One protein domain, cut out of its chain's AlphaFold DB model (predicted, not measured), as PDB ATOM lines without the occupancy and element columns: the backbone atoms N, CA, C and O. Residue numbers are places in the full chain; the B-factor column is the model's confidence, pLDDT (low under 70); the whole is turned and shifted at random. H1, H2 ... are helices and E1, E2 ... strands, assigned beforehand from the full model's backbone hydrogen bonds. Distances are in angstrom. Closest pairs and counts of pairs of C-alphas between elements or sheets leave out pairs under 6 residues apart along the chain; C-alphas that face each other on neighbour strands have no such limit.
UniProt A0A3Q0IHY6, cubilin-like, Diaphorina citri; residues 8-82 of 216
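AT A GLANCE: This is residues 8 to 82 of the 216 residues of the protein "cubilin-like" of Diaphorina citri (UniProt A0A3Q0IHY6). Little regular structure: a small hairpin, E1 and E2, sits at one end of the long axis and a longer one, E3 and E4, toward the other, with loops and short H1 between. The 75 printed residues run E1, E2, H1, E3, E4, mostly strand, with 25 residues in named elements; both two-stranded sheets are antiparallel. The whole is loose, radius of gyration of the C-alphas 14.9 A, spanning 50 by 34 by 16 A.

IN THESE COORDINATES: Find C-alpha 8 at (6.644, 46.729, -15.033), where E1, residues 8 to 10, begins; E2 is residues 13 to 16, H1 40 to 43. E3, residues 49 to 55, runs 18.8 A; E4, residues 58 to 64, runs 19.2 A to C-alpha 64 at (42.014, 46.991, -12.194).

HOW THE PARTS SIT: In hairpin E1 and E2, at 161 degrees, N 8 and O 15, 2.8 A apart, are within hydrogen-bond range. H1 is too short for an O i to N i+4 pair; its one O i to N i+3 pair is within range. The closest C-alphas of H1 and E3 are those of Asn 41 and Cys 50, 5.9 A apart. In hairpin E3 and E4, at 151 degrees, N 51 and O 62, 2.8 A apart, are within range. E1 and E2 are apart from E3 and E4.

THE WHOLE: The farthest C-alphas, of Gly 12 and Gly 68, are 50.6 A apart. The printed part has no cut; the link E2 to H1 is long, 23 residues. Mean pLDDT of the printed part is 74.7, with 21 residues under 70, among them 53 to 59.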
ATOM      1  N   ILE A   8       8.008  46.832 -15.538       82.12
ATOM      2  CA  ILE A   8       6.644  46.729 -15.033       82.12
ATOM      3  C   ILE A   8       5.803  47.779 -15.754       82.12
ATOM      4  O   ILE A   8       6.132  48.970 -15.772       82.12
ATOM      5  N   ASN A   9       4.721  47.327 -16.381       70.69
ATOM      6  CA  ASN A   9       3.759  48.208 -17.026       70.69
ATOM      7  C   ASN A   9       2.725  48.659 -15.994       70.69
ATOM      8  O   ASN A   9       1.986  47.837 -15.454       70.69
ATOM      9  N   THR A  10       2.663  49.963 -15.753       75.88
ATOM     10  CA  THR A  10       1.653  50.601 -14.906       75.88
ATOM     11  C   THR A  10       0.683  51.368 -15.807       75.88
ATOM     12  O   THR A  10       1.008  51.711 -16.947       75.88
ATOM     13  N   GLN A  11      -0.536  51.642 -15.344       71.88
ATOM     14  CA  GLN A  11      -1.520  52.357 -16.156       71.88
ATOM     15  C   GLN A  11      -1.008  53.767 -16.512       71.88
ATOM     16  O   GLN A  11      -0.848  54.620 -15.645       71.88
ATOM     17  N   GLY A  12      -0.721  53.982 -17.800       67.12
ATOM     18  CA  GLY A  12      -0.242  55.251 -18.356       67.12
ATOM     19  C   GLY A  12       1.278  55.388 -18.525       67.12
ATOM     20  O   GLY A  12       1.702  56.323 -19.198       67.12
ATOM     21  N   TYR A  13       2.106  54.486 -17.981       71.62
ATOM     22  CA  TYR A  13       3.563  54.504 -18.194       71.62
ATOM     23  C   TYR A  13       4.235  53.159 -17.866       71.62
ATOM     24  O   TYR A  13       3.760  52.384 -17.037       71.62
ATOM     25  N   ARG A  14       5.390  52.890 -18.487       74.81
ATOM     26  CA  ARG A  14       6.228  51.717 -18.187       74.81
ATOM     27  C   ARG A  14       7.416  52.128 -17.328       74.81
ATOM     28  O   ARG A  14       8.146  53.043 -17.699       74.81
ATOM     29  N   LYS A  15       7.641  51.428 -16.215       77.69
ATOM     30  CA  LYS A  15       8.812  51.622 -15.353       77.69
ATOM     31  C   LYS A  15       9.750  50.429 -15.502       77.69
ATOM     32  O   LYS A  15       9.374  49.306 -15.179       77.69
ATOM     33  N   CYS A  16      10.953  50.668 -16.010       81.88
ATOM     34  CA  CYS A  16      11.979  49.639 -16.166       81.88
ATOM     35  C   CYS A  16      12.975  49.652 -15.004       81.88
ATOM     36  O   CYS A  16      13.179  50.687 -14.363       81.88
ATOM     37  N   GLY A  17      13.569  48.490 -14.725       74.94
ATOM     38  CA  GLY A  17      14.714  48.357 -13.829       74.94
ATOM     39  C   GLY A  17      15.971  49.031 -14.388       74.94
ATOM     40  O   GLY A  17      15.981  49.558 -15.497       74.94
ATOM     41  N   GLN A  18      17.055  49.029 -13.614       77.25
ATOM     42  CA  GLN A  18      18.333  49.590 -14.060       77.25
ATOM     43  C   GLN A  18      18.962  48.717 -15.158       77.25
ATOM     44  O   GLN A  18      18.801  47.497 -15.155       77.25
ATOM     45  N   CYS A  19      19.700  49.337 -16.087       74.00
ATOM     46  CA  CYS A  19      20.483  48.583 -17.064       74.00
ATOM     47  C   CYS A  19      21.510  47.679 -16.352       74.00
ATOM     48  O   CYS A  19      22.050  48.079 -15.315       74.00
ATOM     49  N   PRO A  20      21.811  46.484 -16.893       70.00
ATOM     50  CA  PRO A  20      22.775  45.583 -16.279       70.00
ATOM     51  C   PRO A  20      24.185  46.167 -16.325       70.00
ATOM     52  O   PRO A  20      24.489  47.020 -17.160       70.00
ATOM     53  N   HIS A  21      25.063  45.678 -15.450       66.00
ATOM     54  CA  HIS A  21      26.443  46.153 -15.356       66.00
ATOM     55  C   HIS A  21      27.137  46.211 -16.732       66.00
ATOM     56  O   HIS A  21      27.126  45.236 -17.486       66.00
ATOM     57  N   GLY A  22      27.742  47.362 -17.050       58.88
ATOM     58  CA  GLY A  22      28.397  47.624 -18.342       58.88
ATOM     59  C   GLY A  22      27.489  48.237 -19.419       58.88
ATOM     60  O   GLY A  22      27.939  48.450 -20.546       58.88
ATOM     61  N   TRP A  23      26.231  48.539 -19.085       66.44
ATOM     62  CA  TRP A  23      25.267  49.174 -19.978       66.44
ATOM     63  C   TRP A  23      24.649  50.411 -19.340       66.44
ATOM     64  O   TRP A  23      24.351  50.434 -18.150       66.44
ATOM     65  N   VAL A  24      24.416  51.439 -20.153       66.75
ATOM     66  CA  VAL A  24      23.904  52.733 -19.690       66.75
ATOM     67  C   VAL A  24      22.613  53.074 -20.411       66.75
ATOM     68  O   VAL A  24      22.471  52.809 -21.608       66.75
ATOM     69  N   GLY A  25      21.666  53.649 -19.675       69.12
ATOM     70  CA  GLY A  25      20.322  53.894 -20.176       69.12
ATOM     71  C   GLY A  25      19.280  53.988 -19.070       69.12
ATOM     72  O   GLY A  25      19.590  53.858 -17.889       69.12
ATOM     73  N   ASP A  26      18.034  54.188 -19.473       69.56
ATOM     74  CA  ASP A  26      16.861  54.322 -18.600       69.56
ATOM     75  C   ASP A  26      16.149  52.979 -18.328       69.56
ATOM     76  O   ASP A  26      15.001  52.946 -17.886       69.56
ATOM     77  N   GLY A  27      16.804  51.861 -18.656       71.31
ATOM     78  CA  GLY A  27      16.225  50.520 -18.594       71.31
ATOM     79  C   GLY A  27      15.301  50.172 -19.764       71.31
ATOM     80  O   GLY A  27      15.070  48.994 -20.015       71.31
ATOM     81  N   THR A  28      14.801  51.159 -20.523       71.00
ATOM     82  CA  THR A  28      14.049  50.925 -21.768       71.00
ATOM     83  C   THR A  28      14.977  50.814 -22.973       71.00
ATOM     84  O   THR A  28      14.722  50.023 -23.880       71.00
ATOM     85  N   THR A  29      16.072  51.577 -22.964       68.38
ATOM     86  CA  THR A  29      17.138  51.530 -23.965       68.38
ATOM     87  C   THR A  29      18.489  51.488 -23.274       68.38
ATOM     88  O   THR A  29      18.972  52.486 -22.753       68.38
ATOM     89  N   CYS A  30      19.123  50.319 -23.286       70.00
ATOM     90  CA  CYS A  30      20.467  50.137 -22.757       70.00
ATOM     91  C   CYS A  30      21.457  50.099 -23.924       70.00
ATOM     92  O   CYS A  30      21.356  49.237 -24.802       70.00
ATOM     93  N   ARG A  31      22.429  51.017 -23.933       72.00
ATOM     94  CA  ARG A  31      23.546  51.019 -24.891       72.00
ATOM     95  C   ARG A  31      24.852  50.674 -24.191       72.00
ATOM     96  O   ARG A  31      25.041  51.007 -23.022       72.00
ATOM     97  N   GLN A  32      25.750  50.021 -24.916       64.00
ATOM     98  CA  GLN A  32      27.095  49.748 -24.435       64.00
ATOM     99  C   GLN A  32      27.857  51.074 -24.455       64.00
ATOM    100  O   GLN A  32      28.262  51.568 -25.504       64.00
ATOM    101  N   GLY A  33      27.929  51.717 -23.298       57.41
ATOM    102  CA  GLY A  33      28.539  53.021 -23.127       57.41
ATOM    103  C   GLY A  33      29.257  53.039 -21.797       57.41
ATOM    104  O   GLY A  33      28.672  52.729 -20.765       57.41
ATOM    105  N   THR A  34      30.534  53.380 -21.838       55.56
ATOM    106  CA  THR A  34      31.362  53.618 -20.665       55.56
ATOM    107  C   THR A  34      30.932  54.940 -20.034       55.56
ATOM    108  O   THR A  34      31.309  56.008 -20.517       55.56
ATOM    109  N   THR A  35      30.098  54.908 -18.994       59.53
ATOM    110  CA  THR A  35      29.995  56.071 -18.105       59.53
ATOM    111  C   THR A  35      31.287  56.225 -17.316       59.53
ATOM    112  O   THR A  35      31.990  55.245 -17.080       59.53
ATOM    113  N   GLY A  36      31.572  57.459 -16.896       68.44
ATOM    114  CA  GLY A  36      32.639  57.753 -15.946       68.44
ATOM    115  C   GLY A  36      32.582  56.860 -14.704       68.44
ATOM    116  O   GLY A  36      31.527  56.317 -14.355       68.44
ATOM    117  N   CYS A  37      33.701  56.738 -13.998       76.50
ATOM    118  CA  CYS A  37      33.810  55.934 -12.780       76.50
ATOM    119  C   CYS A  37      32.808  56.364 -11.697       76.50
ATOM    120  O   CYS A  37      32.421  55.557 -10.853       76.50
ATOM    121  N   SER A  38      32.325  57.610 -11.758       77.56
ATOM    122  CA  SER A  38      31.287  58.149 -10.874       77.56
ATOM    123  C   SER A  38      29.920  57.464 -11.000       77.56
ATOM    124  O   SER A  38      29.089  57.614 -10.109       77.56
ATOM    125  N   VAL A  39      29.659  56.714 -12.077       73.00
ATOM    126  CA  VAL A  39      28.388  56.008 -12.292       73.00
ATOM    127  C   VAL A  39      28.650  54.510 -12.355       73.00
ATOM    128  O   VAL A  39      29.356  54.034 -13.242       73.00
ATOM    129  N   GLN A  40      28.075  53.765 -11.404       72.69
ATOM    130  CA  GLN A  40      28.193  52.301 -11.303       72.69
ATOM    131  C   GLN A  40      29.644  51.783 -11.419       72.69
ATOM    132  O   GLN A  40      29.886  50.739 -12.026       72.69
ATOM    133  N   ASN A  41      30.615  52.524 -10.868       81.56
ATOM    134  CA  ASN A  41      32.047  52.203 -10.936       81.56
ATOM    135  C   ASN A  41      32.550  51.980 -12.379       81.56
ATOM    136  O   ASN A  41      33.366  51.094 -12.620       81.56
ATOM    137  N   GLY A  42      31.995  52.692 -13.369       77.62
ATOM    138  CA  GLY A  42      32.353  52.535 -14.784       77.62
ATOM    139  C   GLY A  42      32.043  51.148 -15.374       77.62
ATOM    140  O   GLY A  42      32.582  50.788 -16.417       77.62
ATOM    141  N   GLY A  43      31.197  50.350 -14.710       75.19
ATOM    142  CA  GLY A  43      30.934  48.954 -15.077       75.19
ATOM    143  C   GLY A  43      31.989  47.959 -14.577       75.19
ATOM    144  O   GLY A  43      31.922  46.778 -14.924       75.19
ATOM    145  N   CYS A  44      32.944  48.403 -13.757       85.88
ATOM    146  CA  CYS A  44      33.928  47.529 -13.135       85.88
ATOM    147  C   CYS A  44      33.287  46.592 -12.092       85.88
ATOM    148  O   CYS A  44      32.234  46.881 -11.518       85.88
ATOM    149  N   HIS A  45      33.947  45.465 -11.827       89.19
ATOM    150  CA  HIS A  45      33.637  44.564 -10.721       89.19
ATOM    151  C   HIS A  45      33.572  45.355  -9.399       89.19
ATOM    152  O   HIS A  45      34.369  46.279  -9.227       89.19
ATOM    153  N   PRO A  46      32.702  45.000  -8.433       88.81
ATOM    154  CA  PRO A  46      32.576  45.738  -7.169       88.81
ATOM    155  C   PRO A  46      33.886  45.899  -6.382       88.81
ATOM    156  O   PRO A  46      34.050  46.861  -5.642       88.81
ATOM    157  N   LEU A  47      34.816  44.956  -6.555       88.81
ATOM    158  CA  LEU A  47      36.150  44.990  -5.944       88.81
ATOM    159  C   LEU A  47      37.221  45.661  -6.822       88.81
ATOM    160  O   LEU A  47      38.303  45.939  -6.328       88.81
ATOM    161  N   ALA A  48      36.968  45.900  -8.111       88.50
ATOM    162  CA  ALA A  48      37.945  46.521  -9.004       88.50
ATOM    163  C   ALA A  48      37.971  48.048  -8.843       88.50
ATOM    164  O   ALA A  48      36.936  48.696  -8.686       88.50
ATOM    165  N   THR A  49      39.163  48.634  -8.958       91.38
ATOM    166  CA  THR A  49      39.342  50.085  -9.045       91.38
ATOM    167  C   THR A  49      39.069  50.552 -10.471       91.38
ATOM    168  O   THR A  49      39.684  50.056 -11.415       91.38
ATOM    169  N   CYS A  50      38.160  51.513 -10.625       87.50
ATOM    170  CA  CYS A  50      37.894  52.184 -11.892       87.50
ATOM    171  C   CYS A  50      38.795  53.414 -12.052       87.50
ATOM    172  O   CYS A  50      38.923  54.219 -11.126       87.50
ATOM    173  N   ARG A  51      39.382  53.595 -13.239       89.31
ATOM    174  CA  ARG A  51      40.125  54.800 -13.618       89.31
ATOM    175  C   ARG A  51      39.644  55.332 -14.962       89.31
ATOM    176  O   ARG A  51      39.596  54.596 -15.945       89.31
ATOM    177  N   GLU A  52      39.341  56.625 -15.004       82.69
ATOM    178  CA  GLU A  52      39.089  57.331 -16.257       82.69
ATOM    179  C   GLU A  52      40.427  57.696 -16.896       82.69
ATOM    180  O   GLU A  52      41.252  58.395 -16.305       82.69
ATOM    181  N   THR A  53      40.657  57.195 -18.102       69.81
ATOM    182  CA  THR A  53      41.818  57.524 -18.927       69.81
ATOM    183  C   THR A  53      41.326  58.195 -20.197       69.81
ATOM    184  O   THR A  53      40.468  57.659 -20.892       69.81
ATOM    185  N   SER A  54      41.833  59.380 -20.510       65.38
ATOM    186  CA  SER A  54      41.539  60.052 -21.773       65.38
ATOM    187  C   SER A  54      42.583  59.667 -22.812       65.38
ATOM    188  O   SER A  54      43.750  60.016 -22.646       65.38
ATOM    189  N   ASP A  55      42.154  59.020 -23.891       59.03
ATOM    190  CA  ASP A  55      42.870  59.129 -25.162       59.03
ATOM    191  C   ASP A  55      42.294  60.309 -25.949       59.03
ATOM    192  O   ASP A  55      41.166  60.738 -25.693       59.03
ATOM    193  N   THR A  56      43.053  60.837 -26.912       57.53
ATOM    194  CA  THR A  56      42.793  62.102 -27.644       57.53
ATOM    195  C   THR A  56      41.422  62.221 -28.338       57.53
ATOM    196  O   THR A  56      41.117  63.269 -28.903       57.53
ATOM    197  N   VAL A  57      40.570  61.193 -28.280       59.06
ATOM    198  CA  VAL A  57      39.251  61.152 -28.923       59.06
ATOM    199  C   VAL A  57      38.112  60.686 -27.991       59.06
ATOM    200  O   VAL A  57      36.959  61.015 -28.270       59.06
ATOM    201  N   ARG A  58      38.364  59.952 -26.888       60.03
ATOM    202  CA  ARG A  58      37.310  59.454 -25.962       60.03
ATOM    203  C   ARG A  58      37.831  59.190 -24.541       60.03
ATOM    204  O   ARG A  58      38.975  58.781 -24.363       60.03
ATOM    205  N   SER A  59      36.946  59.314 -23.549       58.94
ATOM    206  CA  SER A  59      37.165  58.781 -22.197       58.94
ATOM    207  C   SER A  59      37.057  57.254 -22.218       58.94
ATOM    208  O   SER A  59      35.983  56.706 -22.471       58.94
ATOM    209  N   VAL A  60      38.171  56.571 -21.970       70.19
ATOM    210  CA  VAL A  60      38.265  55.117 -21.821       70.19
ATOM    211  C   VAL A  60      38.247  54.780 -20.332       70.19
ATOM    212  O   VAL A  60      38.939  55.412 -19.535       70.19
ATOM    213  N   ILE A  61      37.451  53.782 -19.954       76.94
ATOM    214  CA  ILE A  61      37.375  53.278 -18.582       76.94
ATOM    215  C   ILE A  61      38.300  52.077 -18.434       76.94
ATOM    216  O   ILE A  61      38.183  51.107 -19.181       76.94
ATOM    217  N   SER A  62      39.196  52.144 -17.451       84.62
ATOM    218  CA  SER A  62      40.105  51.060 -17.083       84.62
ATOM    219  C   SER A  62      39.716  50.485 -15.724       84.62
ATOM    220  O   SER A  62      39.641  51.224 -14.743       84.62
ATOM    221  N   CYS A  63      39.526  49.168 -15.652       85.88
ATOM    222  CA  CYS A  63      39.222  48.446 -14.417       85.88
ATOM    223  C   CYS A  63      40.424  47.604 -13.981       85.88
ATOM    224  O   CYS A  63      40.907  46.778 -14.751       85.88
ATOM    225  N   THR A  64      40.888  47.766 -12.743       89.50
ATOM    226  CA  THR A  64      42.014  46.991 -12.194       89.50
ATOM    227  C   THR A  64      41.595  46.243 -10.935       89.50
ATOM    228  O   THR A  64      41.102  46.858  -9.990       89.50
ATOM    229  N   CYS A  65      41.788  44.922 -10.904       87.56
ATOM    230  CA  CYS A  65      41.489  44.116  -9.718       87.56
ATOM    231  C   CYS A  65      42.472  44.406  -8.563       87.56
ATOM    232  O   CYS A  65      43.621  44.776  -8.821       87.56
ATOM    233  N   PRO A  66      42.055  44.216  -7.297       88.44
ATOM    234  CA  PRO A  66      42.939  44.335  -6.142       88.44
ATOM    235  C   PRO A  66      44.095  43.327  -6.180       88.44
ATOM    236  O   PRO A  66      43.959  42.263  -6.796       88.44
ATOM    237  N   PRO A  67      45.201  43.595  -5.462       81.81
ATOM    238  CA  PRO A  67      46.274  42.623  -5.282       81.81
ATOM    239  C   PRO A  67      45.742  41.267  -4.794       81.81
ATOM    240  O   PRO A  67      44.931  41.203  -3.872       81.81
ATOM    241  N   GLY A  68      46.199  40.177  -5.417       72.75
ATOM    242  CA  GLY A  68      45.763  38.809  -5.093       72.75
ATOM    243  C   GLY A  68      44.514  38.326  -5.844       72.75
ATOM    244  O   GLY A  68      44.206  37.135  -5.809       72.75
ATOM    245  N   MET A  69      43.837  39.205  -6.585       79.50
ATOM    246  CA  MET A  69      42.763  38.852  -7.513       79.50
ATOM    247  C   MET A  69      43.211  39.096  -8.955       79.50
ATOM    248  O   MET A  69      44.113  39.891  -9.210       79.50
ATOM    249  N   GLY A  70      42.559  38.455  -9.918       77.38
ATOM    250  CA  GLY A  70      42.718  38.853 -11.314       77.38
ATOM    251  C   GLY A  70      41.492  38.552 -12.157       77.38
ATOM    252  O   GLY A  70      40.458  38.138 -11.630       77.38
ATOM    253  N   GLY A  71      41.598  38.834 -13.452       78.25
ATOM    254  CA  GLY A  71      40.474  38.874 -14.387       78.25
ATOM    255  C   GLY A  71      40.427  40.193 -15.165       78.25
ATOM    256  O   GLY A  71      41.354  40.998 -15.098       78.25
ATOM    257  N   SER A  72      39.351  40.408 -15.926       79.44
ATOM    258  CA  SER A  72      39.168  41.605 -16.766       79.44
ATOM    259  C   SER A  72      38.834  42.875 -15.978       79.44
ATOM    260  O   SER A  72      38.831  43.965 -16.540       79.44
ATOM    261  N   GLY A  73      38.483  42.746 -14.697       80.50
ATOM    262  CA  GLY A  73      38.013  43.841 -13.859       80.50
ATOM    263  C   GLY A  73      36.607  44.347 -14.195       80.50
ATOM    264  O   GLY A  73      36.131  45.223 -13.486       80.50
ATOM    265  N   VAL A  74      35.921  43.817 -15.219       80.38
ATOM    266  CA  VAL A  74      34.615  44.308 -15.710       80.38
ATOM    267  C   VAL A  74      33.471  43.367 -15.312       80.38
ATOM    268  O   VAL A  74      33.558  42.157 -15.511       80.38
ATOM    269  N   GLY A  75      32.366  43.926 -14.806       75.62
ATOM    270  CA  GLY A  75      31.165  43.177 -14.416       75.62
ATOM    271  C   GLY A  75      31.333  42.323 -13.151       75.62
ATOM    272  O   GLY A  75      32.407  42.251 -12.564       75.62
ATOM    273  N   LEU A  76      30.259  41.655 -12.716       79.50
ATOM    274  CA  LEU A  76      30.206  40.906 -11.443       79.50
ATOM    275  C   LEU A  76      31.121  39.674 -11.376       79.50
ATOM    276  O   LEU A  76      31.380  39.184 -10.287       79.50
ATOM    277  N   MET A  77      31.641  39.205 -12.511       78.75
ATOM    278  CA  MET A  77      32.632  38.120 -12.577       78.75
ATOM    279  C   MET A  77      34.022  38.624 -12.998       78.75
ATOM    280  O   MET A  77      34.895  37.832 -13.337       78.75
ATOM    281  N   GLY A  78      34.227  39.947 -13.016       76.62
ATOM    282  CA  GLY A  78      35.440  40.580 -13.527       76.62
ATOM    283  C   GLY A  78      36.687  40.387 -12.664       76.62
ATOM    284  O   GLY A  78      37.788  40.475 -13.200       76.62
ATOM    285  N   CYS A  79      36.541  40.108 -11.364       84.44
ATOM    286  CA  CYS A  79      37.657  39.774 -10.480       84.44
ATOM    287  C   CYS A  79      37.369  38.485  -9.712       84.44
ATOM    288  O   CYS A  79      36.346  38.375  -9.042       84.44
ATOM    289  N   ALA A  80      38.316  37.552  -9.739       82.56
ATOM    290  CA  ALA A  80      38.271  36.319  -8.965       82.56
ATOM    291  C   ALA A  80      39.600  36.077  -8.238       82.56
ATOM    292  O   ALA A  80      40.683  36.398  -8.743       82.56
ATOM    293  N   TYR A  81      39.516  35.488  -7.046       72.81
ATOM    294  CA  TYR A  81      40.683  34.951  -6.349       72.81
ATOM    295  C   TYR A  81      41.254  33.780  -7.165       72.81
ATOM    296  O   TYR A  81      40.504  32.904  -7.588       72.81
ATOM    297  N   GLY A  82      42.565  33.788  -7.429       60.78
ATOM    298  CA  GLY A  82      43.243  32.738  -8.210       60.78
ATOM    299  C   GLY A  82      43.411  33.005  -9.714       60.78
ATOM    300  O   GLY A  82      44.005  32.184 -10.400       60.78
TER     301      GLY A  82